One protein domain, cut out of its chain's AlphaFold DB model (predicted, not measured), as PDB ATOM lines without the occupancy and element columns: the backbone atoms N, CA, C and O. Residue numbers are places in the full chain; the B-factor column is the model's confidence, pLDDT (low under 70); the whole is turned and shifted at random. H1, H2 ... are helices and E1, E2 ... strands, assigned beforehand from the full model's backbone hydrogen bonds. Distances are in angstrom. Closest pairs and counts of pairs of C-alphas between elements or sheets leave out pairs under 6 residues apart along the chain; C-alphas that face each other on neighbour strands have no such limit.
ATOM      1  N   GLU A   4     197.630 188.206 203.015       95.88
ATOM      2  CA  GLU A   4     197.755 189.644 202.774       95.88
ATOM      3  C   GLU A   4     196.388 190.299 202.588       95.88
ATOM      4  O   GLU A   4     195.475 189.699 202.020       95.88
ATOM      5  N   ILE A   5     196.258 191.530 203.090       97.38
ATOM      6  CA  ILE A   5     195.104 192.387 202.817       97.38
ATOM      7  C   ILE A   5     195.393 193.144 201.524       97.38
ATOM      8  O   ILE A   5     196.416 193.822 201.429       97.38
ATOM      9  N   VAL A   6     194.482 193.055 200.561       97.19
ATOM     10  CA  VAL A   6     194.612 193.696 199.248       97.19
ATOM     11  C   VAL A   6     193.477 194.683 198.993       97.19
ATOM     12  O   VAL A   6     192.422 194.632 199.629       97.19
ATOM     13  N   THR A   7     193.690 195.599 198.049       96.75
ATOM     14  CA  THR A   7     192.631 196.494 197.571       96.75
ATOM     15  C   THR A   7     191.650 195.745 196.657       96.75
ATOM     16  O   THR A   7     192.006 194.695 196.111       96.75
ATOM     17  N   PRO A   8     190.428 196.267 196.436       96.25
ATOM     18  CA  PRO A   8     189.493 195.697 195.462       96.25
ATOM     19  C   PRO A   8     190.082 195.553 194.056       96.25
ATOM     20  O   PRO A   8     189.860 194.546 193.391       96.25
ATOM     21  N   GLU A   9     190.865 196.536 193.616       96.69
ATOM     22  CA  GLU A   9     191.527 196.531 192.314       96.69
ATOM     23  C   GLU A   9     192.516 195.366 192.212       96.69
ATOM     24  O   GLU A   9     192.443 194.576 191.268       96.69
ATOM     25  N   ARG A  10     193.370 195.182 193.230       96.88
ATOM     26  CA  ARG A  10     194.315 194.060 193.254       96.88
ATOM     27  C   ARG A  10     193.602 192.713 193.382       96.88
ATOM     28  O   ARG A  10     194.035 191.738 192.779       96.88
ATOM     29  N   ALA A  11     192.491 192.648 194.113       96.75
ATOM     30  CA  ALA A  11     191.676 191.439 194.199       96.75
ATOM     31  C   ALA A  11     191.136 191.006 192.826       96.75
ATOM     32  O   ALA A  11     191.177 189.821 192.503       96.75
ATOM     33  N   ILE A  12     190.673 191.955 192.004       96.12
ATOM     34  CA  ILE A  12     190.203 191.681 190.636       96.12
ATOM     35  C   ILE A  12     191.333 191.106 189.775       96.12
ATOM     36  O   ILE A  12     191.116 190.138 189.047       96.12
ATOM     37  N   GLU A  13     192.533 191.686 189.848       96.44
ATOM     38  CA  GLU A  13     193.711 191.175 189.136       96.44
ATOM     39  C   GLU A  13     194.045 189.743 189.565       96.44
ATOM     40  O   GLU A  13     194.147 188.857 188.720       96.44
ATOM     41  N   LEU A  14     194.120 189.493 190.874       96.38
ATOM     42  CA  LEU A  14     194.440 188.180 191.435       96.38
ATOM     43  C   LEU A  14     193.421 187.103 191.030       96.38
ATOM     44  O   LEU A  14     193.812 185.990 190.682       96.38
ATOM     45  N   VAL A  15     192.122 187.422 191.016       95.94
ATOM     46  CA  VAL A  15     191.094 186.485 190.529       95.94
ATOM     47  C   VAL A  15     191.314 186.161 189.052       95.94
ATOM     48  O   VAL A  15     191.254 184.994 188.677       95.94
ATOM     49  N   LYS A  16     191.630 187.156 188.213       93.81
ATOM     50  CA  LYS A  16     191.944 186.930 186.788       93.81
ATOM     51  C   LYS A  16     193.217 186.105 186.587       93.81
ATOM     52  O   LYS A  16     193.298 185.350 185.624       93.81
ATOM     53  N   GLU A  17     194.179 186.210 187.502       95.00
ATOM     54  CA  GLU A  17     195.384 185.368 187.567       95.00
ATOM     55  C   GLU A  17     195.093 183.939 188.081       95.00
ATOM     56  O   GLU A  17     195.996 183.106 188.148       95.00
ATOM     57  N   GLY A  18     193.842 183.626 188.440       95.00
ATOM     58  CA  GLY A  18     193.423 182.305 188.913       95.00
ATOM     59  C   GLY A  18     193.606 182.078 190.413       95.00
ATOM     60  O   GLY A  18     193.466 180.950 190.885       95.00
ATOM     61  N   LYS A  19     193.926 183.124 191.182       95.50
ATOM     62  CA  LYS A  19     194.106 183.027 192.633       95.50
ATOM     63  C   LYS A  19     192.754 182.999 193.348       95.50
ATOM     64  O   LYS A  19     191.757 183.550 192.879       95.50
ATOM     65  N   ILE A  20     192.750 182.369 194.521       96.38
ATOM     66  CA  ILE A  20     191.580 182.262 195.394       96.38
ATOM     67  C   ILE A  20     191.794 183.159 196.609       96.38
ATOM     68  O   ILE A  20     192.840 183.094 197.257       96.38
ATOM     69  N   GLY A  21     190.792 183.970 196.925       96.56
ATOM     70  CA  GLY A  21     190.786 184.859 198.077       96.56
ATOM     71  C   GLY A  21     189.430 184.896 198.764       96.56
ATOM     72  O   GLY A  21     188.497 184.170 198.414       96.56
ATOM     73  N   PHE A  22     189.315 185.761 199.762       96.50
ATOM     74  CA  PHE A  22     188.091 185.947 200.525       96.50
ATOM     75  C   PHE A  22     187.823 187.430 200.755       96.50
ATOM     76  O   PHE A  22     188.678 188.151 201.271       96.50
ATOM     77  N   LEU A  23     186.627 187.887 200.392       96.62
ATOM     78  CA  LEU A  23     186.140 189.220 200.713       96.62
ATOM     79  C   LEU A  23     185.311 189.141 201.990       96.62
ATOM     80  O   LEU A  23     184.249 188.523 202.017       96.62
ATOM     81  N   MET A  24     185.782 189.801 203.040       96.25
ATOM     82  CA  MET A  24     185.058 189.953 204.294       96.25
ATOM     83  C   MET A  24     184.168 191.191 204.236       96.25
ATOM     84  O   MET A  24     184.636 192.307 203.990       96.25
ATOM     85  N   THR A  25     182.885 190.997 204.511       94.31
ATOM     86  CA  THR A  25     181.901 192.070 204.650       94.31
ATOM     87  C   THR A  25     180.839 191.649 205.659       94.31
ATOM     88  O   THR A  25     180.562 190.459 205.787       94.31
ATOM     89  N   LEU A  26     180.232 192.612 206.355       88.25
ATOM     90  CA  LEU A  26     179.040 192.367 207.181       88.25
ATOM     91  C   LEU A  26     177.760 192.345 206.342       88.25
ATOM     92  O   LEU A  26     176.743 191.785 206.760       88.25
ATOM     93  N   VAL A  27     177.791 193.016 205.188       93.19
ATOM     94  CA  VAL A  27     176.645 193.164 204.295       93.19
ATOM     95  C   VAL A  27     177.058 193.246 202.838       93.19
ATOM     96  O   VAL A  27     178.044 193.887 202.477       93.19
ATOM     97  N   TYR A  28     176.244 192.666 201.977       94.94
ATOM     98  CA  TYR A  28     176.263 192.988 200.558       94.94
ATOM     99  C   TYR A  28     174.836 193.140 200.056       94.94
ATOM    100  O   TYR A  28     173.873 192.855 200.768       94.94
ATOM    101  N   TRP A  29     174.697 193.597 198.823       96.69
ATOM    102  CA  TRP A  29     173.420 193.672 198.146       96.69
ATOM    103  C   TRP A  29     173.366 192.602 197.072       96.69
ATOM    104  O   TRP A  29     174.353 192.366 196.379       96.69
ATOM    105  N   MET A  30     172.214 191.955 196.958       97.00
ATOM    106  CA  MET A  30     171.899 191.070 195.850       97.00
ATOM    107  C   MET A  30     170.927 191.775 194.908       97.00
ATOM    108  O   MET A  30     170.000 192.463 195.346       97.00
ATOM    109  N   ASN A  31     171.123 191.589 193.612       97.25
ATOM    110  CA  ASN A  31     170.241 192.102 192.578       97.25
ATOM    111  C   ASN A  31     170.112 191.087 191.436       97.25
ATOM    112  O   ASN A  31     170.834 190.087 191.388       97.25
ATOM    113  N   ASP A  32     169.201 191.360 190.508       95.38
ATOM    114  CA  ASP A  32     169.115 190.618 189.258       95.38
ATOM    115  C   ASP A  32     170.466 190.686 188.514       95.38
ATOM    116  O   ASP A  32     171.045 191.778 188.432       95.38
ATOM    117  N   PRO A  33     170.981 189.564 187.972       93.75
ATOM    118  CA  PRO A  33     172.219 189.546 187.191       93.75
ATOM    119  C   PRO A  33     172.256 190.572 186.053       93.75
ATOM    120  O   PRO A  33     173.313 191.113 185.743       93.75
ATOM    121  N   ASN A  34     171.104 190.862 185.445       91.75
ATOM    122  CA  ASN A  34     170.983 191.754 184.295       91.75
ATOM    123  C   ASN A  34     170.600 193.190 184.684       91.75
ATOM    124  O   ASN A  34     170.529 194.059 183.812       91.75
ATOM    125  N   ALA A  35     170.326 193.470 185.964       93.50
ATOM    126  CA  ALA A  35     169.993 194.824 186.389       93.50
ATOM    127  C   ALA A  35     171.206 195.755 186.219       93.50
ATOM    128  O   ALA A  35     172.325 195.386 186.595       93.50
ATOM    129  N   PRO A  36     171.009 197.000 185.745       93.00
ATOM    130  CA  PRO A  36     172.081 197.981 185.714       93.00
ATOM    131  C   PRO A  36     172.584 198.268 187.133       93.00
ATOM    132  O   PRO A  36     171.857 198.135 188.127       93.00
ATOM    133  N   VAL A  37     173.849 198.662 187.230       92.75
ATOM    134  CA  VAL A  37     174.459 199.028 188.509       92.75
ATOM    135  C   VAL A  37     174.178 200.498 188.781       92.75
ATOM    136  O   VAL A  37     174.746 201.375 188.138       92.75
ATOM    137  N   ASN A  38     173.286 200.748 189.739       91.31
ATOM    138  CA  ASN A  38     172.976 202.073 190.259       91.31
ATOM    139  C   ASN A  38     173.594 202.216 191.665       91.31
ATOM    140  O   ASN A  38     173.192 201.480 192.564       91.31
ATOM    141  N   PRO A  39     174.549 203.134 191.896       85.19
ATOM    142  CA  PRO A  39     175.138 203.346 193.221       85.19
ATOM    143  C   PRO A  39     174.136 203.760 194.312       85.19
ATOM    144  O   PRO A  39     174.399 203.520 195.488       85.19
ATOM    145  N   GLU A  40     173.002 204.359 193.938       87.50
ATOM    146  CA  GLU A  40     171.940 204.767 194.871       87.50
ATOM    147  C   GLU A  40     170.947 203.632 195.177       87.50
ATOM    148  O   GLU A  40     170.285 203.651 196.212       87.50
ATOM    149  N   ASP A  41     170.874 202.624 194.300       92.88
ATOM    150  CA  ASP A  41     170.027 201.441 194.454       92.88
ATOM    151  C   ASP A  41     170.798 200.171 194.076       92.88
ATOM    152  O   ASP A  41     170.871 199.724 192.924       92.88
ATOM    153  N   LEU A  42     171.397 199.574 195.099       95.38
ATOM    154  CA  LEU A  42     172.210 198.374 194.960       95.38
ATOM    155  C   LEU A  42     171.362 197.092 194.954       95.38
ATOM    156  O   LEU A  42     171.889 196.034 194.616       95.38
ATOM    157  N   GLY A  43     170.062 197.168 195.254       96.56
ATOM    158  CA  GLY A  43     169.158 196.021 195.350       96.56
ATOM    159  C   GLY A  43     168.812 195.632 196.789       96.56
ATOM    160  O   GLY A  43     168.641 196.476 197.670       96.56
ATOM    161  N   ILE A  44     168.699 194.330 197.047       97.12
ATOM    162  CA  ILE A  44     168.256 193.798 198.339       97.12
ATOM    163  C   ILE A  44     169.466 193.595 199.244       97.12
ATOM    164  O   ILE A  44     170.345 192.787 198.952       97.12
ATOM    165  N   ARG A  45     169.504 194.310 200.370       95.69
ATOM    166  CA  ARG A  45     170.557 194.167 201.381       95.69
ATOM    167  C   ARG A  45     170.453 192.811 202.083       95.69
ATOM    168  O   ARG A  45     169.412 192.486 202.648       95.69
ATOM    169  N   VAL A  46     171.561 192.083 202.135       92.88
ATOM    170  CA  VAL A  46     171.698 190.784 202.803       92.88
ATOM    171  C   VAL A  46     172.805 190.870 203.855       92.88
ATOM    172  O   VAL A  46     173.869 191.442 203.612       92.88
ATOM    173  N   GLN A  47     172.548 190.315 205.043       90.00
ATOM    174  CA  GLN A  47     173.563 190.138 206.085       90.00
ATOM    175  C   GLN A  47     174.270 188.801 205.896       90.00
ATOM    176  O   GLN A  47     173.631 187.761 205.764       90.00
ATOM    177  N   THR A  48     175.595 188.834 205.868       81.25
ATOM    178  CA  THR A  48     176.435 187.693 205.487       81.25
ATOM    179  C   THR A  48     177.838 187.848 206.077       81.25
ATOM    180  O   THR A  48     178.171 188.914 206.587       81.25
ATOM    181  N   GLY A  49     178.649 186.790 206.032       82.25
ATOM    182  CA  GLY A  49     180.015 186.793 206.571       82.25
ATOM    183  C   GLY A  49     181.116 187.091 205.547       82.25
ATOM    184  O   GLY A  49     182.253 187.353 205.936       82.25
ATOM    185  N   GLY A  50     180.809 187.034 204.250       90.62
ATOM    186  CA  GLY A  50     181.787 187.269 203.193       90.62
ATOM    187  C   GLY A  50     181.478 186.525 201.899       90.62
ATOM    188  O   GLY A  50     180.423 185.909 201.752       90.62
ATOM    189  N   LEU A  51     182.411 186.611 200.957       92.31
ATOM    190  CA  LEU A  51     182.319 186.003 199.637       92.31
ATOM    191  C   LEU A  51     183.672 185.397 199.257       92.31
ATOM    192  O   LEU A  51     184.703 186.069 199.321       92.31
ATOM    193  N   THR A  52     183.667 184.134 198.835       94.25
ATOM    194  CA  THR A  52     184.840 183.516 198.210       94.25
ATOM    195  C   THR A  52     185.085 184.175 196.861       94.25
ATOM    196  O   THR A  52     184.180 184.228 196.032       94.25
ATOM    197  N   LEU A  53     186.306 184.656 196.638       95.31
ATOM    198  CA  LEU A  53     186.731 185.236 195.371       95.31
ATOM    199  C   LEU A  53     187.542 184.202 194.593       95.31
ATOM    200  O   LEU A  53     188.608 183.790 195.046       95.31
ATOM    201  N   SER A  54     187.048 183.778 193.435       94.69
ATOM    202  CA  SER A  54     187.792 182.920 192.504       94.69
ATOM    203  C   SER A  54     187.165 182.965 191.107       94.69
ATOM    204  O   SER A  54     186.012 183.386 190.981       94.69
ATOM    205  N   PRO A  55     187.862 182.496 190.055       92.38
ATOM    206  CA  PRO A  55     187.257 182.353 188.730       92.38
ATOM    207  C   PRO A  55     185.974 181.514 188.720       92.38
ATOM    208  O   PRO A  55     185.088 181.753 187.912       92.38
ATOM    209  N   GLU A  56     185.861 180.536 189.619       90.19
ATOM    210  CA  GLU A  56     184.716 179.621 189.684       90.19
ATOM    211  C   GLU A  56     183.497 180.254 190.371       90.19
ATOM    212  O   GLU A  56     182.363 180.013 189.960       90.19
ATOM    213  N   HIS A  57     183.717 181.077 191.402       88.00
ATOM    214  CA  HIS A  57     182.637 181.630 192.232       88.00
ATOM    215  C   HIS A  57     182.276 183.074 191.871       88.00
ATOM    216  O   HIS A  57     181.125 183.474 192.026       88.00
ATOM    217  N   THR A  58     183.249 183.853 191.391       89.81
ATOM    218  CA  THR A  58     183.124 185.281 191.063       89.81
ATOM    219  C   THR A  58     183.835 185.606 189.738       89.81
ATOM    220  O   THR A  58     184.757 186.429 189.717       89.81
ATOM    221  N   PRO A  59     183.459 184.958 188.617       84.12
ATOM    222  CA  PRO A  59     184.183 185.054 187.342       84.12
ATOM    223  C   PRO A  59     184.237 186.474 186.768       84.12
ATOM    224  O   PRO A  59     185.188 186.837 186.081       84.12
ATOM    225  N   ASN A  60     183.214 187.280 187.059       92.50
ATOM    226  CA  ASN A  60     183.006 188.601 186.470       92.50
ATOM    227  C   ASN A  60     183.253 189.733 187.477       92.50
ATOM    228  O   ASN A  60     182.651 190.801 187.355       92.50
ATOM    229  N   ILE A  61     184.101 189.504 188.488       95.56
ATOM    230  CA  ILE A  61     184.397 190.531 189.484       95.56
ATOM    231  C   ILE A  61     184.990 191.784 188.826       95.56
ATOM    232  O   ILE A  61     185.967 191.738 188.075       95.56
ATOM    233  N   THR A  62     184.365 192.922 189.103       96.19
ATOM    234  CA  THR A  62     184.720 194.228 188.553       96.19
ATOM    235  C   THR A  62     184.429 195.335 189.562       96.19
ATOM    236  O   THR A  62     183.825 195.104 190.613       96.19
ATOM    237  N   LEU A  63     184.858 196.551 189.237       95.69
ATOM    238  CA  LEU A  63     184.588 197.751 190.012       95.69
ATOM    239  C   LEU A  63     183.833 198.766 189.143       95.69
ATOM    240  O   LEU A  63     184.305 199.150 188.074       95.69
ATOM    241  N   ILE A  64     182.662 199.204 189.609       94.75
ATOM    242  CA  ILE A  64     181.849 200.246 188.970       94.75
ATOM    243  C   ILE A  64     181.681 201.384 189.977       94.75
ATOM    244  O   ILE A  64     180.965 201.250 190.970       94.75
ATOM    245  N   GLY A  65     182.381 202.497 189.744       92.62
ATOM    246  CA  GLY A  65     182.529 203.547 190.755       92.62
ATOM    247  C   GLY A  65     183.190 202.986 192.017       92.62
ATOM    248  O   GLY A  65     184.255 202.380 191.940       92.62
ATOM    249  N   ASP A  66     182.529 203.129 193.166       93.94
ATOM    250  CA  ASP A  66     182.981 202.574 194.452       93.94
ATOM    251  C   ASP A  66     182.264 201.275 194.845       93.94
ATOM    252  O   ASP A  66     182.205 200.917 196.023       93.94
ATOM    253  N   VAL A  67     181.703 200.552 193.874       96.31
ATOM    254  CA  VAL A  67     180.964 199.307 194.110       96.31
ATOM    255  C   VAL A  67     181.677 198.149 193.427       96.31
ATOM    256  O   VAL A  67     181.858 198.145 192.210       96.31
ATOM    257  N   ILE A  68     182.066 197.149 194.215       96.12
ATOM    258  CA  ILE A  68     182.511 195.849 193.710       96.12
ATOM    259  C   ILE A  68     181.275 195.113 193.217       96.12
ATOM    260  O   ILE A  68     180.299 194.983 193.958       96.12
ATOM    261  N   VAL A  69     181.315 194.635 191.982       96.94
ATOM    262  CA  VAL A  69     180.204 193.929 191.346       96.94
ATOM    263  C   VAL A  69     180.712 192.595 190.840       96.94
ATOM    264  O   VAL A  69     181.759 192.534 190.203       96.94
ATOM    265  N   THR A  70     179.981 191.526 191.120       95.94
ATOM    266  CA  THR A  70     180.255 190.207 190.552       95.94
ATOM    267  C   THR A  70     178.971 189.408 190.447       95.94
ATOM    268  O   THR A  70     178.066 189.568 191.260       95.94
ATOM    269  N   ASP A  71     178.919 188.498 189.485       94.81
ATOM    270  CA  ASP A  71     177.966 187.399 189.553       94.81
ATOM    271  C   ASP A  71     178.412 186.420 190.644       94.81
ATOM    272  O   ASP A  71     179.615 186.211 190.830       94.81
ATOM    273  N   ALA A  72     177.451 185.827 191.344       92.62
ATOM    274  CA  ALA A  72     177.673 184.718 192.262       92.62
ATOM    275  C   ALA A  72     176.444 183.800 192.286       92.62
ATOM    276  O   ALA A  72     175.351 184.185 191.862       92.62
ATOM    277  N   TYR A  73     176.629 182.588 192.796       91.81
ATOM    278  CA  TYR A  73     175.574 181.587 192.886       91.81
ATOM    279  C   TYR A  73     175.271 181.280 194.347       91.81
ATOM    280  O   TYR A  73     176.183 180.962 195.114       91.81
ATOM    281  N   PHE A  74     173.999 181.360 194.727       91.56
ATOM    282  CA  PHE A  74     173.554 181.100 196.092       91.56
ATOM    283  C   PHE A  74     172.487 180.004 196.127       91.56
ATOM    284  O   PHE A  74     171.667 179.923 195.211       91.56
ATOM    285  N   PRO A  75     172.469 179.165 197.177       92.56
ATOM    286  CA  PRO A  75     171.336 178.294 197.465       92.56
ATOM    287  C   PRO A  75     170.029 179.086 197.563       92.56
ATOM    288  O   PRO A  75     170.031 180.280 197.892       92.56
ATOM    289  N   GLU A  76     168.905 178.425 197.298       94.06
ATOM    290  CA  GLU A  76     167.582 179.046 197.375       94.06
ATOM    291  C   GLU A  76     167.328 179.690 198.750       94.06
ATOM    292  O   GLU A  76     166.821 180.811 198.823       94.06
ATOM    293  N   GLU A  77     167.759 179.044 199.836       92.06
ATOM    294  CA  GLU A  77     167.544 179.502 201.214       92.06
ATOM    295  C   GLU A  77     168.259 180.824 201.520       92.06
ATOM    296  O   GLU A  77     167.823 181.579 202.390       92.06
ATOM    297  N   LEU A  78     169.349 181.110 200.801       91.38
ATOM    298  CA  LEU A  78     170.130 182.342 200.935       91.38
ATOM    299  C   LEU A  78     169.752 183.401 199.891       91.38
ATOM    300  O   LEU A  78     170.220 184.536 199.977       91.38
ATOM    301  N   THR A  79     168.902 183.053 198.923       94.50
ATOM    302  CA  THR A  79     168.471 183.956 197.853       94.50
ATOM    303  C   THR A  79     167.136 184.614 198.226       94.50
ATOM    304  O   THR A  79     166.155 183.902 198.467       94.50
ATOM    305  N   PRO A  80     167.032 185.956 198.252       95.31
ATOM    306  CA  PRO A  80     165.763 186.646 198.481       95.31
ATOM    307  C   PRO A  80     164.697 186.271 197.445       95.31
ATOM    308  O   PRO A  80     164.989 186.240 196.251       95.31
ATOM    309  N   GLU A  81     163.450 186.057 197.880       96.25
ATOM    310  CA  GLU A  81     162.331 185.651 197.005       96.25
ATOM    311  C   GLU A  81     162.185 186.486 195.718       96.25
ATOM    312  O   GLU A  81     162.027 185.880 194.658       96.25
ATOM    313  N   PRO A  82     162.325 187.833 195.723       95.88
ATOM    314  CA  PRO A  82     162.204 188.625 194.493       95.88
ATOM    315  C   PRO A  82     163.269 188.324 193.423       95.88
ATOM    316  O   PRO A  82     163.107 188.717 192.268       95.88
ATOM    317  N   LEU A  83     164.370 187.664 193.799       96.75
ATOM    318  CA  LEU A  83     165.472 187.296 192.906       96.75
ATOM    319  C   LEU A  83     165.413 185.829 192.458       96.75
ATOM    320  O   LEU A  83     166.204 185.431 191.602       96.75
ATOM    321  N   ARG A  84     164.468 185.034 192.978       95.81
ATOM    322  CA  ARG A  84     164.282 183.611 192.641       95.81
ATOM    323  C   ARG A  84     163.555 183.425 191.306       95.81
ATOM    324  O   ARG A  84     162.487 182.823 191.233       95.81
ATOM    325  N   LYS A  85     164.118 183.989 190.242       95.19
ATOM    326  CA  LYS A  85     163.556 183.921 188.889       95.19
ATOM    327  C   LYS A  85     164.002 182.644 188.186       95.19
ATOM    328  O   LYS A  85     165.163 182.258 188.314       95.19
ATOM    329  N   GLU A  86     163.102 182.006 187.442       95.06
ATOM    330  CA  GLU A  86     163.381 180.713 186.799       95.06
ATOM    331  C   GLU A  86     164.537 180.813 185.794       95.06
ATOM    332  O   GLU A  86     165.378 179.923 185.740       95.06
ATOM    333  N   GLU A  87     164.664 181.931 185.071       95.25
ATOM    334  CA  GLU A  87     165.775 182.169 184.140       95.25
ATOM    335  C   GLU A  87     167.157 182.245 184.810       95.25
ATOM    336  O   GLU A  87     168.176 182.087 184.139       95.25
ATOM    337  N   ASN A  88     167.201 182.472 186.126       95.38
ATOM    338  CA  ASN A  88     168.431 182.541 186.914       95.38
ATOM    339  C   ASN A  88     168.676 181.260 187.726       95.38
ATOM    340  O   ASN A  88     169.657 181.192 188.472       95.38
ATOM    341  N   ARG A  89     167.788 180.263 187.627       95.81
ATOM    342  CA  ARG A  89     167.866 179.027 188.401       95.81
ATOM    343  C   ARG A  89     168.960 178.110 187.859       95.81
ATOM    344  O   ARG A  89     169.071 177.874 186.660       95.81
ATOM    345  N   MET A  90     169.760 177.567 188.765       93.19
ATOM    346  CA  MET A  90     170.814 176.602 188.469       93.19
ATOM    347  C   MET A  90     170.266 175.172 188.541       93.19
ATOM    348  O   MET A  90     169.388 174.889 189.357       93.19
ATOM    349  N   GLU A  91     170.838 174.240 187.772       92.00
ATOM    350  CA  GLU A  91     170.409 172.824 187.747       92.00
ATOM    351  C   GLU A  91     170.417 172.154 189.132       92.00
ATOM    352  O   GLU A  91     169.597 171.285 189.417       92.00
ATOM    353  N   TRP A  92     171.322 172.579 190.015       89.19
ATOM    354  CA  TRP A  92     171.458 172.058 191.376       89.19
ATOM    355  C   TRP A  92     170.512 172.712 192.401       89.19
ATOM    356  O   TRP A  92     170.550 172.341 193.572       89.19
ATOM    357  N   GLY A  93     169.659 173.660 191.989       88.19
ATOM    358  CA  GLY A  93     168.602 174.241 192.829       88.19
ATOM    359  C   GLY A  93     168.888 175.621 193.434       88.19
ATOM    360  O   GLY A  93     168.054 176.127 194.175       88.19
ATOM    361  N   GLY A  94     170.027 176.247 193.129       94.19
ATOM    362  CA  GLY A  94     170.323 177.631 193.523       94.19
ATOM    363  C   GLY A  94     169.969 178.666 192.461       94.19
ATOM    364  O   GLY A  94     169.395 178.344 191.423       94.19
ATOM    365  N   TYR A  95     170.369 179.913 192.702       95.75
ATOM    366  CA  TYR A  95     170.133 181.039 191.803       95.75
ATOM    367  C   TYR A  95     171.412 181.831 191.542       95.75
ATOM    368  O   TYR A  95     172.210 182.090 192.448       95.75
ATOM    369  N   LYS A  96     171.584 182.243 190.286       95.25
ATOM    370  CA  LYS A  96     172.561 183.252 189.887       95.25
ATOM    371  C   LYS A  96     172.046 184.639 190.283       95.25
ATOM    372  O   LYS A  96     170.931 185.013 189.927       95.25
ATOM    373  N   VAL A  97     172.872 185.425 190.965       95.69
ATOM    374  CA  VAL A  97     172.571 186.812 191.358       95.69
ATOM    375  C   VAL A  97     173.756 187.729 191.061       95.69
ATOM    376  O   VAL A  97     174.901 187.277 191.013       95.69
ATOM    377  N   SER A  98     173.491 189.027 190.909       96.75
ATOM    378  CA  SER A  98     174.526 190.063 190.970       96.75
ATOM    379  C   SER A  98     174.760 190.440 192.432       96.75
ATOM    380  O   SER A  98     173.847 190.930 193.099       96.75
ATOM    381  N   VAL A  99     175.972 190.226 192.938       96.69
ATOM    382  CA  VAL A  99     176.417 190.708 194.248       96.69
ATOM    383  C   VAL A  99     177.087 192.062 194.080       96.69
ATOM    384  O   VAL A  99     177.966 192.238 193.234       96.69
ATOM    385  N   ARG A 100     176.681 193.020 194.912       96.69
ATOM    386  CA  ARG A 100     177.165 194.399 194.898       96.69
ATOM    387  C   ARG A 100     177.630 194.796 196.289       96.69
ATOM    388  O   ARG A 100     176.871 194.713 197.256       96.69
ATOM    389  N   ILE A 101     178.884 195.220 196.395       95.94
ATOM    390  CA  ILE A 101     179.535 195.539 197.667       95.94
ATOM    391  C   ILE A 101     180.187 196.913 197.553       95.94
ATOM    392  O   ILE A 101     181.224 197.048 196.904       95.94
ATOM    393  N   PRO A 102     179.606 197.954 198.167       94.81
ATOM    394  CA  PRO A 102     180.274 199.240 198.286       94.81
ATOM    395  C   PRO A 102     181.610 199.096 199.009       94.81
ATOM    396  O   PRO A 102     181.696 198.370 200.001       94.81
ATOM    397  N   LYS A 103     182.633 199.843 198.586       93.75
ATOM    398  CA  LYS A 103     183.955 199.836 199.231       93.75
ATOM    399  C   LYS A 103     183.881 200.109 200.734       93.75
ATOM    400  O   LYS A 103     184.601 199.474 201.492       93.75
ATOM    401  N   TRP A 104     182.978 200.989 201.175       93.06
ATOM    402  CA  TRP A 104     182.795 201.292 202.601       93.06
ATOM    403  C   TRP A 104     182.283 200.097 203.421       93.06
ATOM    404  O   TRP A 104     182.473 200.073 204.634       93.06
ATOM    405  N   ALA A 105     181.629 199.119 202.783       93.75
ATOM    406  CA  ALA A 105     181.126 197.913 203.440       93.75
ATOM    407  C   ALA A 105     182.190 196.804 203.536       93.75
ATOM    408  O   ALA A 105     182.017 195.849 204.293       93.75
ATOM    409  N   VAL A 106     183.294 196.924 202.793       95.38
ATOM    410  CA  VAL A 106     184.393 195.955 202.815       95.38
ATOM    411  C   VAL A 106     185.171 196.092 204.121       95.38
ATOM    412  O   VAL A 106     185.693 197.157 204.438       95.38
ATOM    413  N   MET A 107     185.290 194.992 204.864       95.81
ATOM    414  CA  MET A 107     186.126 194.936 206.066       95.81
ATOM    415  C   MET A 107     187.576 194.592 205.725       95.81
ATOM    416  O   MET A 107     188.505 195.197 206.251       95.81
ATOM    417  N   ALA A 108     187.765 193.592 204.864       96.56
ATOM    418  CA  ALA A 108     189.066 193.156 204.376       96.56
ATOM    419  C   ALA A 108     188.883 192.324 203.107       96.56
ATOM    420  O   ALA A 108     187.869 191.648 202.944       96.56
ATOM    421  N   ILE A 109     189.889 192.318 202.237       97.69
ATOM    422  CA  ILE A 109     189.999 191.339 201.156       97.69
ATOM    423  C   ILE A 109     191.315 190.615 201.352       97.69
ATOM    424  O   ILE A 109     192.361 191.254 201.414       97.69
ATOM    425  N   LEU A 110     191.249 189.298 201.505       97.44
ATOM    426  CA  LEU A 110     192.361 188.466 201.932       97.44
ATOM    427  C   LEU A 110     192.751 187.502 200.820       97.44
ATOM    428  O   LEU A 110     191.908 186.741 200.345       97.44
ATOM    429  N   PHE A 111     194.029 187.481 200.463       97.00
ATOM    430  CA  PHE A 111     194.613 186.455 199.600       97.00
ATOM    431  C   PHE A 111     195.785 185.770 200.317       97.00
ATOM    432  O   PHE A 111     196.417 186.389 201.182       97.00
ATOM    433  N   PRO A 112     196.070 184.487 200.029       92.75
ATOM    434  CA  PRO A 112     197.298 183.850 200.486       92.75
ATOM    435  C   PRO A 112     198.507 184.625 199.960       92.75
ATOM    436  O   PRO A 112     198.558 184.947 198.776       92.75
ATOM    437  N   LYS A 113     199.485 184.899 200.828       86.88
ATOM    438  CA  LYS A 113     200.819 185.281 200.363       86.88
ATOM    439  C   LYS A 113     201.448 184.058 199.707       86.88
ATOM    440  O   LYS A 113     201.402 182.980 200.308       86.88
TER     441      LYS A 113
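AT A GLANCE: This is residues 4 to 113 of the 114 residues of an uncharacterized protein of Candidatus Korarchaeota archaeon (UniProt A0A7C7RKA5). A strongly twisted sheet of five strands, E3, E2, E7, E6 and E5, makes the body, and a smaller sheet, E4, E1 and E8, is joined to one end of it through the tight links E1 to E2 and E7 to E8. The single helix H1 packs on the small sheet and reaches E5 at the edge of the large one, while the long link of residues 75 to 94 lies at the other end. The printed part has 110 residues, with named elements in the order H1 E1 E2 E3 E4 E5 E6 E7 E8; both sheets are antiparallel. The class is mostly strand, though under half of the residues are in named elements. The whole is compact, with a radius of gyration of the C-alphas of 13.2 A and spans of 39 by 31 by 22 A.

IN THESE COORDINATES: In the large sheet, E7 is residues 95 to 102, 21.8 A long, and E6 is residues 67 to 74, 19.8 A. E6 bends by 61 degrees at residue 71. E2 is residues 27 to 31, E3 residues 44 to 47 and E5 residues 62 to 64. In the small sheet, E1 is residues 21 to 25, E4 residues 51 to 53, and E8 residues 106 to 112, 17.8 A long, ending at C-alpha 112 (197.298, 183.850, 200.486). H1 is residues 8 to 16, 12.6 A, beginning at C-alpha 8 (189.493, 195.697, 195.462).

HOW THE PARTS SIT: E5, E6 and E7 form a meander, each strand the antiparallel neighbour of the one before. E6 and E7 are a hairpin, with N 68 and O 101 at 2.8 A; E5 and E6 are another, with N 62 and O 69 at 2.9 A. E2 is the antiparallel neighbour of E7, with N 31 and O 98 at 2.8 A, and forms a hairpin with the edge strand E3, with N 44 and O 30 at 2.8 A. In the small sheet, N 22 and O 110 of E1 and E8 are 2.8 A apart, and N 23 and O 51 of E1 and E4 2.9 A. H1 is on this sheet at a height over the sheet of 9.1 A; the closest C-alphas of H1 and E8 are those of Ala 11 and Ile 109, 7.2 A apart. H1 only grazes the large sheet, with residues 8 to 13; its closest C-alphas to E5 are Ile 12 and Thr 62, 6.4 A. In H1 every O i to N i+4 pair is within hydrogen-bond range.

THE WHOLE: The C-alphas farthest apart are those of Glu 86 and Lys 113, 40.1 A. The printed part has no cut. The long links are E2 to E3, 12 residues, and E6 to E7, 20 residues. Residues 4 to 5 pair antiparallel with residues 110 to 111 of E8. The mean pLDDT of the printed part is 94.0, and no printed residue is under 70.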